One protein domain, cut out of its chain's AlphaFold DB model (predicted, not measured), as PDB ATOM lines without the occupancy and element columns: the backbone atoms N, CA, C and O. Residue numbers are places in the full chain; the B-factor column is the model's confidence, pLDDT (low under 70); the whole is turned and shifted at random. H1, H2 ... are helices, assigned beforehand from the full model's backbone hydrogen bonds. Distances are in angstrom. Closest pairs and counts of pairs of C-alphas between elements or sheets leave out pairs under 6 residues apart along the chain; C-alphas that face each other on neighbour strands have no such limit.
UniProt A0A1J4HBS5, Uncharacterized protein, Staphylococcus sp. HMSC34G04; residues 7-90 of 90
ATOM      1  N   SER A   7      27.565   9.720  -5.177       86.81
ATOM      2  CA  SER A   7      28.907  10.179  -5.542       86.81
ATOM      3  C   SER A   7      29.245   9.844  -6.992       86.81
ATOM      4  O   SER A   7      29.706  10.720  -7.719       86.81
ATOM      5  N   SER A   8      28.971   8.612  -7.431       89.56
ATOM      6  CA  SER A   8      29.194   8.203  -8.823       89.56
ATOM      7  C   SER A   8      28.307   8.982  -9.792       89.56
ATOM      8  O   SER A   8      28.819   9.561 -10.741       89.56
ATOM      9  N   VAL A   9      27.005   9.092  -9.510       91.50
ATOM     10  CA  VAL A   9      26.073   9.798 -10.407       91.50
ATOM     11  C   VAL A   9      26.395  11.295 -10.485       91.50
ATOM     12  O   VAL A   9      26.401  11.874 -11.566       91.50
ATOM     13  N   THR A  10      26.744  11.925  -9.360       91.75
ATOM     14  CA  THR A  10      27.181  13.333  -9.340       91.75
ATOM     15  C   THR A  10      28.477  13.530 -10.133       91.75
ATOM     16  O   THR A  10      28.639  14.542 -10.816       91.75
ATOM     17  N   ALA A  11      29.405  12.569 -10.074       93.50
ATOM     18  CA  ALA A  11      30.627  12.613 -10.872       93.50
ATOM     19  C   ALA A  11      30.330  12.493 -12.375       93.50
ATOM     20  O   ALA A  11      30.890  13.258 -13.159       93.50
ATOM     21  N   ASP A  12      29.409  11.614 -12.771       94.44
ATOM     22  CA  ASP A  12      28.990  11.461 -14.167       94.44
ATOM     23  C   ASP A  12      28.319  12.738 -14.699       94.44
ATOM     24  O   ASP A  12      28.693  13.238 -15.759       94.44
ATOM     25  N   ILE A  13      27.413  13.337 -13.920       93.62
ATOM     26  CA  ILE A  13      26.781  14.636 -14.222       93.62
ATOM     27  C   ILE A  13      27.847  15.726 -14.413       93.62
ATOM     28  O   ILE A  13      27.810  16.493 -15.378       93.62
ATOM     29  N   LYS A  14      28.851  15.779 -13.528       91.62
ATOM     30  CA  LYS A  14      29.965  16.729 -13.640       91.62
ATOM     31  C   LYS A  14      30.808  16.487 -14.896       91.62
ATOM     32  O   LYS A  14      31.220  17.451 -15.537       91.62
ATOM     33  N   ASN A  15      31.049  15.229 -15.261       93.25
ATOM     34  CA  ASN A  15      31.783  14.880 -16.475       93.25
ATOM     35  C   ASN A  15      31.025  15.321 -17.733       93.25
ATOM     36  O   ASN A  15      31.645  15.879 -18.633       93.25
ATOM     37  N   ILE A  16      29.699  15.149 -17.775       91.56
ATOM     38  CA  ILE A  16      28.860  15.642 -18.880       91.56
ATOM     39  C   ILE A  16      29.011  17.158 -19.020       91.56
ATOM     40  O   ILE A  16      29.336  17.638 -20.105       91.56
ATOM     41  N   ARG A  17      28.864  17.904 -17.916       89.81
ATOM     42  CA  ARG A  17      29.042  19.364 -17.911       89.81
ATOM     43  C   ARG A  17      30.402  19.764 -18.471       89.81
ATOM     44  O   ARG A  17      30.465  20.561 -19.400       89.81
ATOM     45  N   ASN A  18      31.472  19.186 -17.936       89.31
ATOM     46  CA  ASN A  18      32.834  19.533 -18.328       89.31
ATOM     47  C   ASN A  18      33.120  19.200 -19.796       89.31
ATOM     48  O   ASN A  18      33.756  19.993 -20.475       89.31
ATOM     49  N   ASN A  19      32.636  18.058 -20.291       87.88
ATOM     50  CA  ASN A  19      32.843  17.647 -21.681       87.88
ATOM     51  C   ASN A  19      32.008  18.474 -22.671       87.88
ATOM     52  O   ASN A  19      32.380  18.580 -23.836       87.88
ATOM     53  N   SER A  20      30.880  19.037 -22.225       82.62
ATOM     54  CA  SER A  20      30.061  19.941 -23.040       82.62
ATOM     55  C   SER A  20      30.566  21.381 -23.055       82.62
ATOM     56  O   SER A  20      30.294  22.105 -24.004       82.62
ATOM     57  N   GLN A  21      31.289  21.808 -22.017       79.56
ATOM     58  CA  GLN A  21      31.822  23.161 -21.917       79.56
ATOM     59  C   GLN A  21      33.104  23.296 -22.737       79.56
ATOM     60  O   GLN A  21      34.028  22.499 -22.601       79.56
ATOM     61  N   GLY A  22      33.189  24.355 -23.543       71.31
ATOM     62  CA  GLY A  22      34.406  24.668 -24.293       71.31
ATOM     63  C   GLY A  22      34.439  24.078 -25.698       71.31
ATOM     64  O   GLY A  22      35.473  24.182 -26.359       71.31
ATOM     65  N   ILE A  23      33.308  23.562 -26.192       72.75
ATOM     66  CA  ILE A  23      33.130  23.239 -27.615       72.75
ATOM     67  C   ILE A  23      33.308  24.514 -28.461       72.75
ATOM     68  O   ILE A  23      33.815  24.447 -29.575       72.75
ATOM     69  N   MET A  24      32.988  25.694 -27.909       65.31
ATOM     70  CA  MET A  24      33.271  26.993 -28.538       65.31
ATOM     71  C   MET A  24      34.736  27.464 -28.498       65.31
ATOM     72  O   MET A  24      35.060  28.448 -29.161       65.31
ATOM     73  N   SER A  25      35.623  26.844 -27.709       56.78
ATOM     74  CA  SER A  25      36.892  27.490 -27.317       56.78
ATOM     75  C   SER A  25      37.920  27.687 -28.444       56.78
ATOM     76  O   SER A  25      38.882  28.426 -28.251       56.78
ATOM     77  N   GLU A  26      37.697  27.118 -29.633       58.31
ATOM     78  CA  GLU A  26      38.629  27.204 -30.771       58.31
ATOM     79  C   GLU A  26      38.112  28.026 -31.967       58.31
ATOM     80  O   GLU A  26      38.713  28.019 -33.043       58.31
ATOM     81  N   ASN A  27      37.021  28.775 -31.810       54.84
ATOM     82  CA  ASN A  27      36.425  29.510 -32.924       54.84
ATOM     83  C   ASN A  27      37.074  30.895 -33.096       54.84
ATOM     84  O   ASN A  27      36.712  31.877 -32.449       54.84
ATOM     85  N   GLY A  28      38.073  30.960 -33.982       58.66
ATOM     86  CA  GLY A  28      38.733  32.201 -34.392       58.66
ATOM     87  C   GLY A  28      37.758  33.230 -34.980       58.66
ATOM     88  O   GLY A  28      36.760  32.892 -35.617       58.66
ATOM     89  N   GLU A  29      38.035  34.513 -34.767       60.81
ATOM     90  CA  GLU A  29      37.188  35.607 -35.242       60.81
ATOM     91  C   GLU A  29      37.237  35.687 -36.783       60.81
ATOM     92  O   GLU A  29      38.250  36.066 -37.378       60.81
ATOM     93  N   VAL A  30      36.151  35.298 -37.458       63.69
ATOM     94  CA  VAL A  30      36.037  35.411 -38.919       63.69
ATOM     95  C   VAL A  30      35.688  36.860 -39.262       63.69
ATOM     96  O   VAL A  30      34.523  37.247 -39.270       63.69
ATOM     97  N   ASN A  31      36.699  37.682 -39.554       61.62
ATOM     98  CA  ASN A  31      36.497  39.044 -40.051       61.62
ATOM     99  C   ASN A  31      36.701  39.105 -41.572       61.62
ATOM    100  O   ASN A  31      37.829  39.103 -42.066       61.62
ATOM    101  N   LEU A  32      35.594  39.201 -42.313       64.81
ATOM    102  CA  LEU A  32      35.573  39.276 -43.781       64.81
ATOM    103  C   LEU A  32      35.100  40.639 -44.311       64.81
ATOM    104  O   LEU A  32      34.701  40.752 -45.466       64.81
ATOM    105  N   SER A  33      35.223  41.698 -43.503       62.94
ATOM    106  CA  SER A  33      34.768  43.074 -43.805       62.94
ATOM    107  C   SER A  33      35.311  43.707 -45.100       62.94
ATOM    108  O   SER A  33      34.871  44.790 -45.478       62.94
ATOM    109  N   LYS A  34      36.262  43.062 -45.788       60.25
ATOM    110  CA  LYS A  34      36.871  43.538 -47.042       60.25
ATOM    111  C   LYS A  34      36.495  42.722 -48.288       60.25
ATOM    112  O   LYS A  34      36.988  43.052 -49.367       60.25
ATOM    113  N   THR A  35      35.659  41.685 -48.171       59.56
ATOM    114  CA  THR A  35      35.345  40.775 -49.287       59.56
ATOM    115  C   THR A  35      33.848  40.740 -49.584       59.56
ATOM    116  O   THR A  35      33.049  40.340 -48.748       59.56
ATOM    117  N   ASN A  36      33.483  41.094 -50.821       58.47
ATOM    118  CA  ASN A  36      32.090  41.190 -51.286       58.47
ATOM    119  C   ASN A  36      31.704  40.015 -52.207       58.47
ATOM    120  O   ASN A  36      30.741  40.093 -52.967       58.47
ATOM    121  N   LEU A  37      32.524  38.965 -52.232       66.12
ATOM    122  CA  LEU A  37      32.276  37.768 -53.026       66.12
ATOM    123  C   LEU A  37      31.231  36.914 -52.301       66.12
ATOM    124  O   LEU A  37      31.425  36.579 -51.138       66.12
ATOM    125  N   VAL A  38      30.159  36.539 -53.004       66.12
ATOM    126  CA  VAL A  38      29.000  35.803 -52.454       66.12
ATOM    127  C   VAL A  38      29.410  34.575 -51.632       66.12
ATOM    128  O   VAL A  38      28.889  34.375 -50.542       66.12
ATOM    129  N   THR A  39      30.409  33.814 -52.086       65.12
ATOM    130  CA  THR A  39      30.929  32.632 -51.374       65.12
ATOM    131  C   THR A  39      31.492  32.942 -49.985       65.12
ATOM    132  O   THR A  39      31.444  32.099 -49.095       65.12
ATOM    133  N   PHE A  40      32.026  34.146 -49.772       73.44
ATOM    134  CA  PHE A  40      32.511  34.583 -48.463       73.44
ATOM    135  C   PHE A  40      31.368  35.061 -47.569       73.44
ATOM    136  O   PHE A  40      31.420  34.829 -46.366       73.44
ATOM    137  N   THR A  41      30.326  35.672 -48.137       73.12
ATOM    138  CA  THR A  41      29.106  36.028 -47.397       73.12
ATOM    139  C   THR A  41      28.369  34.778 -46.908       73.12
ATOM    140  O   THR A  41      28.068  34.684 -45.724       73.12
ATOM    141  N   GLU A  42      28.189  33.768 -47.766       80.69
ATOM    142  CA  GLU A  42      27.587  32.479 -47.381       80.69
ATOM    143  C   GLU A  42      28.394  31.761 -46.286       80.69
ATOM    144  O   GLU A  42      27.822  31.148 -45.383       80.69
ATOM    145  N   TYR A  43      29.728  31.863 -46.324       81.38
ATOM    146  CA  TYR A  43      30.592  31.319 -45.276       81.38
ATOM    147  C   TYR A  43      30.395  32.023 -43.925       81.38
ATOM    148  O   TYR A  43      30.355  31.343 -42.901       81.38
ATOM    149  N   VAL A  44      30.246  33.356 -43.905       80.94
ATOM    150  CA  VAL A  44      29.941  34.107 -42.671       80.94
ATOM    151  C   VAL A  44      28.608  33.655 -42.086       80.94
ATOM    152  O   VAL A  44      28.557  33.301 -40.911       80.94
ATOM    153  N   ASP A  45      27.557  33.584 -42.904       83.25
ATOM    154  CA  ASP A  45      26.223  33.177 -42.447       83.25
ATOM    155  C   ASP A  45      26.227  31.743 -41.893       83.25
ATOM    156  O   ASP A  45      25.635  31.457 -40.844       83.25
ATOM    157  N   MET A  46      26.937  30.831 -42.566       85.19
ATOM    158  CA  MET A  46      27.145  29.459 -42.100       85.19
ATOM    159  C   MET A  46      27.907  29.434 -40.770       85.19
ATOM    160  O   MET A  46      27.516  28.708 -39.856       85.19
ATOM    161  N   TYR A  47      28.974  30.225 -40.642       83.88
ATOM    162  CA  TYR A  47      29.790  30.306 -39.434       83.88
ATOM    163  C   TYR A  47      29.001  30.862 -38.238       83.88
ATOM    164  O   TYR A  47      29.033  30.291 -37.148       83.88
ATOM    165  N   GLU A  48      28.216  31.923 -38.437       84.69
ATOM    166  CA  GLU A  48      27.320  32.454 -37.407       84.69
ATOM    167  C   GLU A  48      26.246  31.444 -36.996       84.69
ATOM    168  O   GLU A  48      25.942  31.298 -35.810       84.69
ATOM    169  N   SER A  49      25.673  30.730 -37.969       88.94
ATOM    170  CA  SER A  49      24.680  29.681 -37.723       88.94
ATOM    171  C   SER A  49      25.273  28.525 -36.918       88.94
ATOM    172  O   SER A  49      24.649  28.050 -35.969       88.94
ATOM    173  N   TYR A  50      26.499  28.116 -37.247       86.25
ATOM    174  CA  TYR A  50      27.249  27.103 -36.511       86.25
ATOM    175  C   TYR A  50      27.526  27.535 -35.067       86.25
ATOM    176  O   TYR A  50      27.235  26.784 -34.136       86.25
ATOM    177  N   ASN A  51      27.987  28.772 -34.861       85.12
ATOM    178  CA  ASN A  51      28.207  29.319 -33.523       85.12
ATOM    179  C   ASN A  51      26.915  29.338 -32.697       85.12
ATOM    180  O   ASN A  51      26.901  28.855 -31.567       85.12
ATOM    181  N   LYS A  52      25.799  29.807 -33.268       88.81
ATOM    182  CA  LYS A  52      24.490  29.781 -32.589       88.81
ATOM    183  C   LYS A  52      24.071  28.361 -32.209       88.81
ATOM    184  O   LYS A  52      23.568  28.148 -31.107       88.81
ATOM    185  N   ALA A  53      24.280  27.388 -33.096       90.00
ATOM    186  CA  ALA A  53      23.947  25.992 -32.829       90.00
ATOM    187  C   ALA A  53      24.768  25.412 -31.666       90.00
ATOM    188  O   ALA A  53      24.194  24.756 -30.797       90.00
ATOM    189  N   ILE A  54      26.073  25.701 -31.601       88.00
ATOM    190  CA  ILE A  54      26.920  25.271 -30.479       88.00
ATOM    191  C   ILE A  54      26.484  25.939 -29.177       88.00
ATOM    192  O   ILE A  54      26.282  25.237 -28.192       88.00
ATOM    193  N   SER A  55      26.278  27.261 -29.159       87.69
ATOM    194  CA  SER A  55      25.819  27.949 -27.943       87.69
ATOM    195  C   SER A  55      24.493  27.385 -27.431       87.69
ATOM    196  O   SER A  55      24.306  27.217 -26.227       87.69
ATOM    197  N   ASN A  56      23.569  27.061 -28.341       91.44
ATOM    198  CA  ASN A  56      22.306  26.425 -27.979       91.44
ATOM    199  C   ASN A  56      22.526  25.034 -27.374       91.44
ATOM    200  O   ASN A  56      21.897  24.708 -26.370       91.44
ATOM    201  N   TYR A  57      23.423  24.230 -27.951       90.56
ATOM    202  CA  TYR A  57      23.776  22.920 -27.410       90.56
ATOM    203  C   TYR A  57      24.375  23.022 -26.000       90.56
ATOM    204  O   TYR A  57      23.902  22.342 -25.091       90.56
ATOM    205  N   GLU A  58      25.352  23.910 -25.787       90.00
ATOM    206  CA  GLU A  58      25.963  24.138 -24.467       90.00
ATOM    207  C   GLU A  58      24.913  24.571 -23.424       90.00
ATOM    208  O   GLU A  58      24.920  24.088 -22.290       90.00
ATOM    209  N   SER A  59      23.962  25.427 -23.818       91.56
ATOM    210  CA  SER A  59      22.856  25.864 -22.957       91.56
ATOM    211  C   SER A  59      21.924  24.715 -22.562       91.56
ATOM    212  O   SER A  59      21.601  24.571 -21.381       91.56
ATOM    213  N   ILE A  60      21.525  23.870 -23.521       93.69
ATOM    214  CA  ILE A  60      20.665  22.704 -23.265       93.69
ATOM    215  C   ILE A  60      21.353  21.742 -22.297       93.69
ATOM    216  O   ILE A  60      20.768  21.378 -21.279       93.69
ATOM    217  N   VAL A  61      22.617  21.390 -22.554       93.06
ATOM    218  CA  VAL A  61      23.349  20.472 -21.671       93.06
ATOM    219  C   VAL A  61      23.494  21.059 -20.266       93.06
ATOM    220  O   VAL A  61      23.343  20.336 -19.282       93.06
ATOM    221  N   SER A  62      23.734  22.367 -20.140       92.38
ATOM    222  CA  SER A  62      23.801  23.017 -18.828       92.38
ATOM    223  C   SER A  62      22.490  22.883 -18.045       92.38
ATOM    224  O   SER A  62      22.535  22.543 -16.861       92.38
ATOM    225  N   GLN A  63      21.345  23.124 -18.695       95.31
ATOM    226  CA  GLN A  63      20.015  22.998 -18.084       95.31
ATOM    227  C   GLN A  63      19.720  21.550 -17.674       95.31
ATOM    228  O   GLN A  63      19.291  21.296 -16.548       95.31
ATOM    229  N   ASP A  64      20.022  20.590 -18.548       95.38
ATOM    230  CA  ASP A  64      19.779  19.170 -18.291       95.38
ATOM    231  C   ASP A  64      20.610  18.656 -17.107       95.38
ATOM    232  O   ASP A  64      20.097  17.973 -16.222       95.38
ATOM    233  N   VAL A  65      21.890  19.022 -17.043       95.50
ATOM    234  CA  VAL A  65      22.786  18.634 -15.943       95.50
ATOM    235  C   VAL A  65      22.316  19.229 -14.608       95.50
ATOM    236  O   VAL A  65      22.432  18.577 -13.567       95.50
ATOM    237  N   GLU A  66      21.781  20.451 -14.600       95.56
ATOM    238  CA  GLU A  66      21.199  21.066 -13.400       95.56
ATOM    239  C   GLU A  66      19.933  20.331 -12.930       95.56
ATOM    240  O   GLU A  66      19.803  20.017 -11.740       95.56
ATOM    241  N   ALA A  67      19.045  19.978 -13.861       96.62
ATOM    242  CA  ALA A  67      17.860  19.180 -13.565       96.62
ATOM    243  C   ALA A  67      18.238  17.799 -13.002       96.62
ATOM    244  O   ALA A  67      17.725  17.395 -11.958       96.62
ATOM    245  N   MET A  68      19.206  17.111 -13.620       95.62
ATOM    246  CA  MET A  68      19.711  15.821 -13.133       95.62
ATOM    247  C   MET A  68      20.274  15.925 -11.712       95.62
ATOM    248  O   MET A  68      19.974  15.081 -10.866       95.62
ATOM    249  N   GLN A  69      21.068  16.962 -11.421       94.88
ATOM    250  CA  GLN A  69      21.630  17.165 -10.083       94.88
ATOM    251  C   GLN A  69      20.533  17.390  -9.037       94.88
ATOM    252  O   GLN A  69      20.623  16.861  -7.927       94.88
ATOM    253  N   THR A  70      19.497  18.148  -9.396       95.81
ATOM    254  CA  THR A  70      18.334  18.398  -8.537       95.81
ATOM    255  C   THR A  70      17.621  17.092  -8.207       95.81
ATOM    256  O   THR A  70      17.461  16.767  -7.031       95.81
ATOM    257  N   THR A  71      17.315  16.274  -9.215       95.31
ATOM    258  CA  THR A  71      16.682  14.963  -9.017       95.31
ATOM    259  C   THR A  71      17.524  14.031  -8.141       95.31
ATOM    260  O   THR A  71      16.986  13.356  -7.265       95.31
ATOM    261  N   VAL A  72      18.849  13.994  -8.324       93.88
ATOM    262  CA  VAL A  72      19.740  13.191  -7.464       93.88
ATOM    263  C   VAL A  72      19.636  13.627  -6.003       93.88
ATOM    264  O   VAL A  72      19.539  12.778  -5.117       93.88
ATOM    265  N   ASN A  73      19.628  14.936  -5.745       92.00
ATOM    266  CA  ASN A  73      19.516  15.469  -4.389       92.00
ATOM    267  C   ASN A  73      18.153  15.138  -3.759       92.00
ATOM    268  O   ASN A  73      18.107  14.743  -2.596       92.00
ATOM    269  N   GLU A  74      17.063  15.240  -4.524       94.00
ATOM    270  CA  GLU A  74      15.710  14.887  -4.074       94.00
ATOM    271  C   GLU A  74      15.587  13.401  -3.717       94.00
ATOM    272  O   GLU A  74      15.015  13.060  -2.681       94.00
ATOM    273  N   ILE A  75      16.166  12.510  -4.530       92.25
ATOM    274  CA  ILE A  75      16.182  11.066  -4.250       92.25
ATOM    275  C   ILE A  75      16.916  10.779  -2.937       92.25
ATOM    276  O   ILE A  75      16.421  10.008  -2.115       92.25
ATOM    277  N   VAL A  76      18.082  11.395  -2.730       90.75
ATOM    278  CA  VAL A  76      18.894  11.196  -1.519       90.75
ATOM    279  C   VAL A  76      18.179  11.724  -0.277       90.75
ATOM    280  O   VAL A  76      18.173  11.049   0.753       90.75
ATOM    281  N   ALA A  77      17.549  12.897  -0.370       91.19
ATOM    282  CA  ALA A  77      16.761  13.457   0.723       91.19
ATOM    283  C   ALA A  77      15.589  12.534   1.093       91.19
ATOM    284  O   ALA A  77      15.429  12.179   2.259       91.19
ATOM    285  N   ASN A  78      14.838  12.060   0.096       92.69
ATOM    286  CA  ASN A  78      13.708  11.162   0.317       92.69
ATOM    287  C   ASN A  78      14.136   9.809   0.924       92.69
ATOM    288  O   ASN A  78      13.485   9.310   1.839       92.69
ATOM    289  N   ASP A  79      15.250   9.215   0.472       89.38
ATOM    290  CA  ASP A  79      15.763   7.959   1.053       89.38
ATOM    291  C   ASP A  79      16.181   8.147   2.524       89.38
ATOM    292  O   ASP A  79      15.866   7.310   3.372       89.38
ATOM    293  N   SER A  80      16.807   9.286   2.850       89.25
ATOM    294  CA  SER A  80      17.139   9.664   4.231       89.25
ATOM    295  C   SER A  80      15.889   9.841   5.099       89.25
ATOM    296  O   SER A  80      15.844   9.346   6.227       89.25
ATOM    297  N   ASP A  81      14.857  10.515   4.590       92.56
ATOM    298  CA  ASP A  81      13.600  10.727   5.315       92.56
ATOM    299  C   ASP A  81      12.883   9.404   5.603       92.56
ATOM    300  O   ASP A  81      12.451   9.163   6.734       92.56
ATOM    301  N   ILE A  82      12.827   8.501   4.620       90.62
ATOM    302  CA  ILE A  82      12.266   7.155   4.792       90.62
ATOM    303  C   ILE A  82      13.062   6.368   5.843       90.62
ATOM    304  O   ILE A  82      12.468   5.730   6.716       90.62
ATOM    305  N   ALA A  83      14.397   6.414   5.800       89.12
ATOM    306  CA  ALA A  83      15.239   5.732   6.782       89.12
ATOM    307  C   ALA A  83      14.988   6.244   8.211       89.12
ATOM    308  O   ALA A  83      14.854   5.443   9.141       89.12
ATOM    309  N   ASN A  84      14.846   7.562   8.379       90.50
ATOM    310  CA  ASN A  84      14.513   8.183   9.662       90.50
ATOM    311  C   ASN A  84      13.126   7.757  10.164       90.50
ATOM    312  O   ASN A  84      12.982   7.403  11.334       90.50
ATOM    313  N   GLN A  85      12.117   7.728   9.288       92.19
ATOM    314  CA  GLN A  85      10.770   7.262   9.635       92.19
ATOM    315  C   GLN A  85      10.758   5.793  10.073       92.19
ATOM    316  O   GLN A  85      10.038   5.434  11.002       92.19
ATOM    317  N   ILE A  86      11.558   4.930   9.442       89.75
ATOM    318  CA  ILE A  86      11.694   3.527   9.859       89.75
ATOM    319  C   ILE A  86      12.372   3.432  11.232       89.75
ATOM    320  O   ILE A  86      11.938   2.647  12.074       89.75
ATOM    321  N   GLY A  87      13.416   4.228  11.473       87.94
ATOM    322  CA  GLY A  87      14.140   4.246  12.745       87.94
ATOM    323  C   GLY A  87      13.324   4.782  13.926       87.94
ATOM    324  O   GLY A  87      13.567   4.368  15.049       87.94
ATOM    325  N   GLN A  88      12.356   5.672  13.683       82.44
ATOM    326  CA  GLN A  88      11.454   6.212  14.714       82.44
ATOM    327  C   GLN A  88      10.230   5.325  14.998       82.44
ATOM    328  O   GLN A  88       9.586   5.499  16.029       82.44
ATOM    329  N   ASN A  89       9.890   4.405  14.089       66.00
ATOM    330  CA  ASN A  89       8.775   3.461  14.238       66.00
ATOM    331  C   ASN A  89       9.206   2.083  14.794       66.00
ATOM    332  O   ASN A  89       8.386   1.165  14.829       66.00
ATOM    333  N   ASN A  90      10.469   1.935  15.211       50.44
ATOM    334  CA  ASN A  90      11.007   0.793  15.966       50.44
ATOM    335  C   ASN A  90      11.462   1.249  17.356       50.44
ATOM    336  O   ASN A  90      11.472   0.390  18.264       50.44
TER     337      ASN A  90
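Overview. This is residues 7 to 90 of the 90 residues of an uncharacterized protein of Staphylococcus sp. HMSC34G04 (UniProt A0A1J4HBS5). One very long, straight helix, H2, makes the length of a rod, and the short helix H1 lies side by side with its middle, running the opposite way, as the short arm of a lopsided helical hairpin. The two are joined by the unnamed stretch 21 to 37, which runs on past H1 to the first end of H2, where the chain folds back; at the other end residues 74 to 90 stick out alone. The printed part has 84 residues with two named helices, H1 then H2, and no named strand; the class is all helix. The whole is extended, with a radius of gyration of the C-alphas of 22.7 A and spans of 81 by 15 by 13 A.

Along the chain. H2, residues 38 to 88, runs 75.5 A from C-alpha 38 at (29.000, 35.803, -52.454) to C-alpha 88 at (11.454, 6.212, 14.714). H1, residues 7 to 20, measures 20.1 A and begins with C-alpha 7 at (28.907, 10.179, -5.542).

Arrangement. H2 touches H1 with residues 58 to 72 alone. The closest C-alphas of the two helices are those of Ile 13 and Val 65, 5.9 A apart. Their lines stand at a shallow tilt of 10 degrees, opposite ways, and they form a helical hairpin. In both H1 and H2 every O i to N i+4 pair is within hydrogen-bond range.

Size, cuts and confidence. The two C-alphas farthest apart are those of Asn 36 and Asn 90, at 81.2 A. The printed part has no cut and ends at residue 90, the chain's last. The link from H1 to H2, 17 residues, is long. Residues 34 to 39 stand free, as do residues 74 to 90, of which 74 to 88 belong to H2. The mean pLDDT of the printed part is 83.0; residues 24 to 39 and 89 to 90 are under 70.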